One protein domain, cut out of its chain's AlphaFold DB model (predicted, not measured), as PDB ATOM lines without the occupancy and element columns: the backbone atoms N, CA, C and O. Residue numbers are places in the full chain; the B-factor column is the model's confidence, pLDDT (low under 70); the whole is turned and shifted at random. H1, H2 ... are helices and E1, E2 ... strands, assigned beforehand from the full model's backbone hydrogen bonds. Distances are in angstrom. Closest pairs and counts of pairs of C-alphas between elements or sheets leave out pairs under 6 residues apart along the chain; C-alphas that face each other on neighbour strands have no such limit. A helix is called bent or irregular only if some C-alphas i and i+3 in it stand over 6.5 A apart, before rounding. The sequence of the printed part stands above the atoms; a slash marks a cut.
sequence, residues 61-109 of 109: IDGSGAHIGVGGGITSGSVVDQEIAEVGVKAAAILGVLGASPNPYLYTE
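What this domain is: This is residues 61 to 109 of the 109 residues of a protein of Actinobacteria bacterium (UniProt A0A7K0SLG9). A single long helix, H1, has two stretches of unnamed chain running beside it: the stretch that follows the short strand E1 runs along the helix and turns round to enter it, and the tail after H1 folds back along the helix before its last residues lead away. Residues 61 to 62, at the start of the printed part, form a small turn-back with E1. The printed part has 49 residues, with one named strand followed by one named helix; the class is mostly helix, though under half of the residues are in named elements. The whole is loose, with a radius of gyration of the C-alphas of 12.5 A, and elongated, spanning 39 by 22 by 18 A.

How they stand to each other: Residues 61 to 62 pair antiparallel with residues 65 to 66 of E1, a strand of residues 65 to 67 that pairs with no named strand. E1 and H1, the helix of residues 80 to 97, are apart. H1 has a kink of 28 degrees near residue 91; it is neither bent nor irregular, but only just: C-alphas 90 and 93 are 6.4 A apart. In its backbone, 11 of 14 O i to N i+4 pairs are within hydrogen-bond range.

Where its parts are: E1 begins at C-alpha 65, at (11.215, 10.305, -8.860), and measures 6.6 A from first to last C-alpha. H1 runs from C-alpha 80 at (-8.152, -7.949, 3.777) to C-alpha 97 at (-1.549, 8.962, -15.940), a length of 26.8 A.

The domain as a whole: The two C-alphas farthest apart, those of Gly 63 and Gly 77, are 40.1 A apart. The link from E1 to H1, residues 68 to 79, is long. Residues 98 to 109 hold no named element, and residue 109 is the chain's last. The printed part has no cut. Its mean pLDDT is 88.1, and residues 104 to 109 are under 70.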
ATOM      1  N   ILE A  61       6.339  14.708  -7.296       94.44
ATOM      2  CA  ILE A  61       7.527  14.549  -8.139       94.44
ATOM      3  C   ILE A  61       8.661  15.364  -7.530       94.44
ATOM      4  O   ILE A  61       8.511  16.567  -7.314       94.44
ATOM      5  N   ASP A  62       9.791  14.711  -7.282       92.56
ATOM      6  CA  ASP A  62      11.016  15.338  -6.795       92.56
ATOM      7  C   ASP A  62      12.263  14.697  -7.441       92.56
ATOM      8  O   ASP A  62      12.166  13.944  -8.412       92.56
ATOM      9  N   GLY A  63      13.458  15.018  -6.930       94.44
ATOM     10  CA  GLY A  63      14.728  14.505  -7.461       94.44
ATOM     11  C   GLY A  63      14.923  12.987  -7.340       94.44
ATOM     12  O   GLY A  63      15.815  12.447  -7.988       94.44
ATOM     13  N   SER A  64      14.110  12.298  -6.536       90.50
ATOM     14  CA  SER A  64      14.119  10.840  -6.377       90.50
ATOM     15  C   SER A  64      13.103  10.118  -7.272       90.50
ATOM     16  O   SER A  64      13.171   8.897  -7.397       90.50
ATOM     17  N   GLY A  65      12.197  10.854  -7.928       92.25
ATOM     18  CA  GLY A  65      11.215  10.305  -8.860       92.25
ATOM     19  C   GLY A  65       9.784  10.757  -8.574       92.25
ATOM     20  O   GLY A  65       9.552  11.848  -8.058       92.25
ATOM     21  N   ALA A  66       8.819   9.918  -8.964       93.25
ATOM     22  CA  ALA A  66       7.393  10.141  -8.751       93.25
ATOM     23  C   ALA A  66       6.856   9.203  -7.661       93.25
ATOM     24  O   ALA A  66       6.969   7.983  -7.773       93.25
ATOM     25  N   HIS A  67       6.218   9.778  -6.644       91.50
ATOM     26  CA  HIS A  67       5.656   9.077  -5.492       91.50
ATOM     27  C   HIS A  67       4.141   9.229  -5.453       91.50
ATOM     28  O   HIS A  67       3.598  10.316  -5.670       91.50
ATOM     29  N   ILE A  68       3.449   8.133  -5.148       92.62
ATOM     30  CA  ILE A  68       1.992   8.098  -5.018       92.62
ATOM     31  C   ILE A  68       1.652   7.415  -3.697       92.62
ATOM     32  O   ILE A  68       1.927   6.233  -3.512       92.62
ATOM     33  N   GLY A  69       1.017   8.158  -2.793       93.19
ATOM     34  CA  GLY A  69       0.450   7.601  -1.570       93.19
ATOM     35  C   GLY A  69      -1.000   7.171  -1.776       93.19
ATOM     36  O   GLY A  69      -1.815   7.928  -2.317       93.19
ATOM     37  N   VAL A  70      -1.330   5.954  -1.343       93.94
ATOM     38  CA  VAL A  70      -2.680   5.381  -1.423       93.94
ATOM     39  C   VAL A  70      -2.961   4.578  -0.156       93.94
ATOM     40  O   VAL A  70      -2.053   4.008   0.436       93.94
ATOM     41  N   GLY A  71      -4.219   4.540   0.272       93.19
ATOM     42  CA  GLY A  71      -4.636   3.794   1.455       93.19
ATOM     43  C   GLY A  71      -6.150   3.628   1.539       93.19
ATOM     44  O   GLY A  71      -6.901   4.072   0.660       93.19
ATOM     45  N   GLY A  72      -6.592   2.990   2.618       93.88
ATOM     46  CA  GLY A  72      -7.989   2.687   2.927       93.88
ATOM     47  C   GLY A  72      -8.283   2.879   4.413       93.88
ATOM     48  O   GLY A  72      -7.367   3.025   5.222       93.88
ATOM     49  N   GLY A  73      -9.568   2.942   4.753       95.31
ATOM     50  CA  GLY A  73     -10.010   3.014   6.140       95.31
ATOM     51  C   GLY A  73     -10.303   1.614   6.654       95.31
ATOM     52  O   GLY A  73     -11.192   0.960   6.131       95.31
ATOM     53  N   ILE A  74      -9.598   1.179   7.696       96.44
ATOM     54  CA  ILE A  74      -9.802  -0.148   8.280       96.44
ATOM     55  C   ILE A  74     -10.821  -0.072   9.415       96.44
ATOM     56  O   ILE A  74     -10.711   0.757  10.322       96.44
ATOM     57  N   THR A  75     -11.803  -0.967   9.379       97.06
ATOM     58  CA  THR A  75     -12.825  -1.132  10.416       97.06
ATOM     59  C   THR A  75     -12.852  -2.574  10.918       97.06
ATOM     60  O   THR A  75     -12.205  -3.457  10.361       97.06
ATOM     61  N   SER A  76     -13.649  -2.852  11.950       97.31
ATOM     62  CA  SER A  76     -13.851  -4.223  12.436       97.31
ATOM     63  C   SER A  76     -14.527  -5.152  11.418       97.31
ATOM     64  O   SER A  76     -14.489  -6.362  11.602       97.31
ATOM     65  N   GLY A  77     -15.185  -4.600  10.392       97.94
ATOM     66  CA  GLY A  77     -15.823  -5.365   9.316       97.94
ATOM     67  C   GLY A  77     -14.983  -5.466   8.043       97.94
ATOM     68  O   GLY A  77     -15.463  -6.020   7.059       97.94
ATOM     69  N   SER A  78     -13.770  -4.910   8.040       97.62
ATOM     70  CA  SER A  78     -12.898  -4.918   6.867       97.62
ATOM     71  C   SER A  78     -12.422  -6.332   6.535       97.62
ATOM     72  O   SER A  78     -12.048  -7.107   7.416       97.62
ATOM     73  N   VAL A  79     -12.406  -6.650   5.243       96.88
ATOM     74  CA  VAL A  79     -11.889  -7.911   4.701       96.88
ATOM     75  C   VAL A  79     -10.615  -7.602   3.928       96.88
ATOM     76  O   VAL A  79     -10.653  -6.803   2.996       96.88
ATOM     77  N   VAL A  80      -9.504  -8.246   4.295       92.75
ATOM     78  CA  VAL A  80      -8.152  -7.949   3.777       92.75
ATOM     79  C   VAL A  80      -8.122  -7.833   2.250       92.75
ATOM     80  O   VAL A  80      -7.700  -6.805   1.725       92.75
ATOM     81  N   ASP A  81      -8.652  -8.832   1.540       92.25
ATOM     82  CA  ASP A  81      -8.646  -8.853   0.072       92.25
ATOM     83  C   ASP A  81      -9.446  -7.696  -0.545       92.25
ATOM     84  O   ASP A  81      -9.075  -7.165  -1.593       92.25
ATOM     85  N   GLN A  82     -10.533  -7.271   0.108       94.19
ATOM     86  CA  GLN A  82     -11.358  -6.156  -0.365       94.19
ATOM     87  C   GLN A  82     -10.650  -4.814  -0.161       94.19
ATOM     88  O   GLN A  82     -10.664  -3.979  -1.063       94.19
ATOM     89  N   GLU A  83      -9.979  -4.627   0.976       94.50
ATOM     90  CA  GLU A  83      -9.216  -3.406   1.267       94.50
ATOM     91  C   GLU A  83      -8.020  -3.260   0.317       94.50
ATOM     92  O   GLU A  83      -7.765  -2.179  -0.221       94.50
ATOM     93  N   ILE A  84      -7.320  -4.364   0.039       91.44
ATOM     94  CA  ILE A  84      -6.236  -4.406  -0.949       91.44
ATOM     95  C   ILE A  84      -6.765  -4.055  -2.345       91.44
ATOM     96  O   ILE A  84      -6.183  -3.211  -3.037       91.44
ATOM     97  N   ALA A  85      -7.887  -4.656  -2.756       91.69
ATOM     98  CA  ALA A  85      -8.513  -4.351  -4.038       91.69
ATOM     99  C   ALA A  85      -8.920  -2.870  -4.133       91.69
ATOM    100  O   ALA A  85      -8.679  -2.227  -5.158       91.69
ATOM    101  N   GLU A  86      -9.468  -2.291  -3.061       92.19
ATOM    102  CA  GLU A  86      -9.826  -0.872  -3.006       92.19
ATOM    103  C   GLU A  86      -8.598   0.039  -3.162       92.19
ATOM    104  O   GLU A  86      -8.636   1.008  -3.931       92.19
ATOM    105  N   VAL A  87      -7.490  -0.267  -2.482       92.50
ATOM    106  CA  VAL A  87      -6.224   0.463  -2.653       92.50
ATOM    107  C   VAL A  87      -5.741   0.372  -4.104       92.50
ATOM    108  O   VAL A  87      -5.369   1.394  -4.687       92.50
ATOM    109  N   GLY A  88      -5.825  -0.806  -4.727       91.75
ATOM    110  CA  GLY A  88      -5.504  -1.002  -6.143       91.75
ATOM    111  C   GLY A  88      -6.341  -0.119  -7.076       91.75
ATOM    112  O   GLY A  88      -5.788   0.588  -7.921       91.75
ATOM    113  N   VAL A  89      -7.662  -0.075  -6.876       92.69
ATOM    114  CA  VAL A  89      -8.580   0.798  -7.635       92.69
ATOM    115  C   VAL A  89      -8.228   2.275  -7.442       92.69
ATOM    116  O   VAL A  89      -8.261   3.068  -8.390       92.69
ATOM    117  N   LYS A  90      -7.855   2.675  -6.221       92.81
ATOM    118  CA  LYS A  90      -7.455   4.057  -5.937       92.81
ATOM    119  C   LYS A  90      -6.142   4.441  -6.632       92.81
ATOM    120  O   LYS A  90      -6.028   5.563  -7.138       92.81
ATOM    121  N   ALA A  91      -5.184   3.519  -6.670       93.25
ATOM    122  CA  ALA A  91      -3.879   3.704  -7.295       93.25
ATOM    123  C   ALA A  91      -3.961   3.728  -8.828       93.25
ATOM    124  O   ALA A  91      -3.318   4.566  -9.460       93.25
ATOM    125  N   ALA A  92      -4.781   2.853  -9.422       92.69
ATOM    126  CA  ALA A  92      -4.856   2.638 -10.868       92.69
ATOM    127  C   ALA A  92      -5.097   3.927 -11.664       92.69
ATOM    128  O   ALA A  92      -4.436   4.158 -12.671       92.69
ATOM    129  N   ALA A  93      -5.992   4.794 -11.185       91.19
ATOM    130  CA  ALA A  93      -6.294   6.056 -11.859       91.19
ATOM    131  C   ALA A  93      -5.065   6.978 -11.972       91.19
ATOM    132  O   ALA A  93      -4.878   7.631 -12.991       91.19
ATOM    133  N   ILE A  94      -4.226   7.022 -10.935       93.88
ATOM    134  CA  ILE A  94      -3.055   7.905 -10.873       93.88
ATOM    135  C   ILE A  94      -1.882   7.274 -11.625       93.88
ATOM    136  O   ILE A  94      -1.209   7.941 -12.404       93.88
ATOM    137  N   LEU A  95      -1.668   5.970 -11.432       93.31
ATOM    138  CA  LEU A  95      -0.639   5.212 -12.142       93.31
ATOM    139  C   LEU A  95      -0.878   5.225 -13.654       93.31
ATOM    140  O   LEU A  95       0.072   5.400 -14.410       93.31
ATOM    141  N   GLY A  96      -2.138   5.151 -14.095       93.38
ATOM    142  CA  GLY A  96      -2.495   5.233 -15.510       93.38
ATOM    143  C   GLY A  96      -2.066   6.546 -16.174       93.38
ATOM    144  O   GLY A  96      -1.647   6.526 -17.328       93.38
ATOM    145  N   VAL A  97      -2.074   7.670 -15.443       93.56
ATOM    146  CA  VAL A  97      -1.549   8.962 -15.940       93.56
ATOM    147  C   VAL A  97      -0.047   8.884 -16.223       93.56
ATOM    148  O   VAL A  97       0.441   9.533 -17.144       93.56
ATOM    149  N   LEU A  98       0.681   8.065 -15.464       92.94
ATOM    150  CA  LEU A  98       2.114   7.819 -15.638       92.94
ATOM    151  C   LEU A  98       2.418   6.666 -16.611       92.94
ATOM    152  O   LEU A  98       3.580   6.302 -16.772       92.94
ATOM    153  N   GLY A  99       1.401   6.061 -17.238       93.12
ATOM    154  CA  GLY A  99       1.576   4.865 -18.067       93.12
ATOM    155  C   GLY A  99       1.960   3.610 -17.273       93.12
ATOM    156  O   GLY A  99       2.478   2.656 -17.849       93.12
ATOM    157  N   ALA A 100       1.719   3.604 -15.960       90.38
ATOM    158  CA  ALA A 100       1.982   2.489 -15.060       90.38
ATOM    159  C   ALA A 100       0.679   1.786 -14.639       90.38
ATOM    160  O   ALA A 100      -0.422   2.327 -14.766       90.38
ATOM    161  N   SER A 101       0.801   0.585 -14.079       85.81
ATOM    162  CA  SER A 101      -0.309  -0.165 -13.482       85.81
ATOM    163  C   SER A 101       0.019  -0.560 -12.042       85.81
ATOM    164  O   SER A 101       1.197  -0.743 -11.725       85.81
ATOM    165  N   PRO A 102      -0.985  -0.726 -11.157       81.69
ATOM    166  CA  PRO A 102      -0.748  -1.293  -9.835       81.69
ATOM    167  C   PRO A 102      -0.069  -2.657  -9.972       81.69
ATOM    168  O   PRO A 102      -0.492  -3.474 -10.791       81.69
ATOM    169  N   ASN A 103       0.977  -2.906  -9.187       76.56
ATOM    170  CA  ASN A 103       1.589  -4.226  -9.141       76.56
ATOM    171  C   ASN A 103       0.664  -5.166  -8.335       76.56
ATOM    172  O   ASN A 103       0.438  -4.907  -7.150       76.56
ATOM    173  N   PRO A 104       0.124  -6.240  -8.944       61.81
ATOM    174  CA  PRO A 104      -0.812  -7.148  -8.280       61.81
ATOM    175  C   PRO A 104      -0.186  -7.915  -7.104       61.81
ATOM    176  O   PRO A 104      -0.919  -8.458  -6.287       61.81
ATOM    177  N   TYR A 105       1.145  -7.920  -6.994       57.75
ATOM    178  CA  TYR A 105       1.903  -8.580  -5.929       57.75
ATOM    179  C   TYR A 105       2.386  -7.629  -4.827       57.75
ATOM    180  O   TYR A 105       3.166  -8.039  -3.976       57.75
ATOM    181  N   LEU A 106       1.949  -6.360  -4.805       61.88
ATOM    182  CA  LEU A 106       2.354  -5.393  -3.766       61.88
ATOM    183  C   LEU A 106       2.033  -5.839  -2.327       61.88
ATOM    184  O   LEU A 106       2.556  -5.243  -1.391       61.88
ATOM    185  N   TYR A 107       1.178  -6.850  -2.154       55.44
ATOM    186  CA  TYR A 107       0.640  -7.268  -0.857       55.44
ATOM    187  C   TYR A 107       0.731  -8.780  -0.607       55.44
ATOM    188  O   TYR A 107       0.125  -9.277   0.337       55.44
ATOM    189  N   THR A 108       1.451  -9.514  -1.458       45.44
ATOM    190  CA  THR A 108       1.722 -10.945  -1.273       45.44
ATOM    191  C   THR A 108       3.179 -11.112  -0.863       45.44
ATOM    192  O   THR A 108       4.060 -10.997  -1.717       45.44
ATOM    193  N   GLU A 109       3.419 -11.360   0.424       47.91
ATOM    194  CA  GLU A 109       4.576 -12.161   0.854       47.91
ATOM    195  C   GLU A 109       4.185 -13.641   0.903       47.91
ATOM    196  O   GLU A 109       3.028 -13.930   1.293       47.91
TER     197      GLU A 109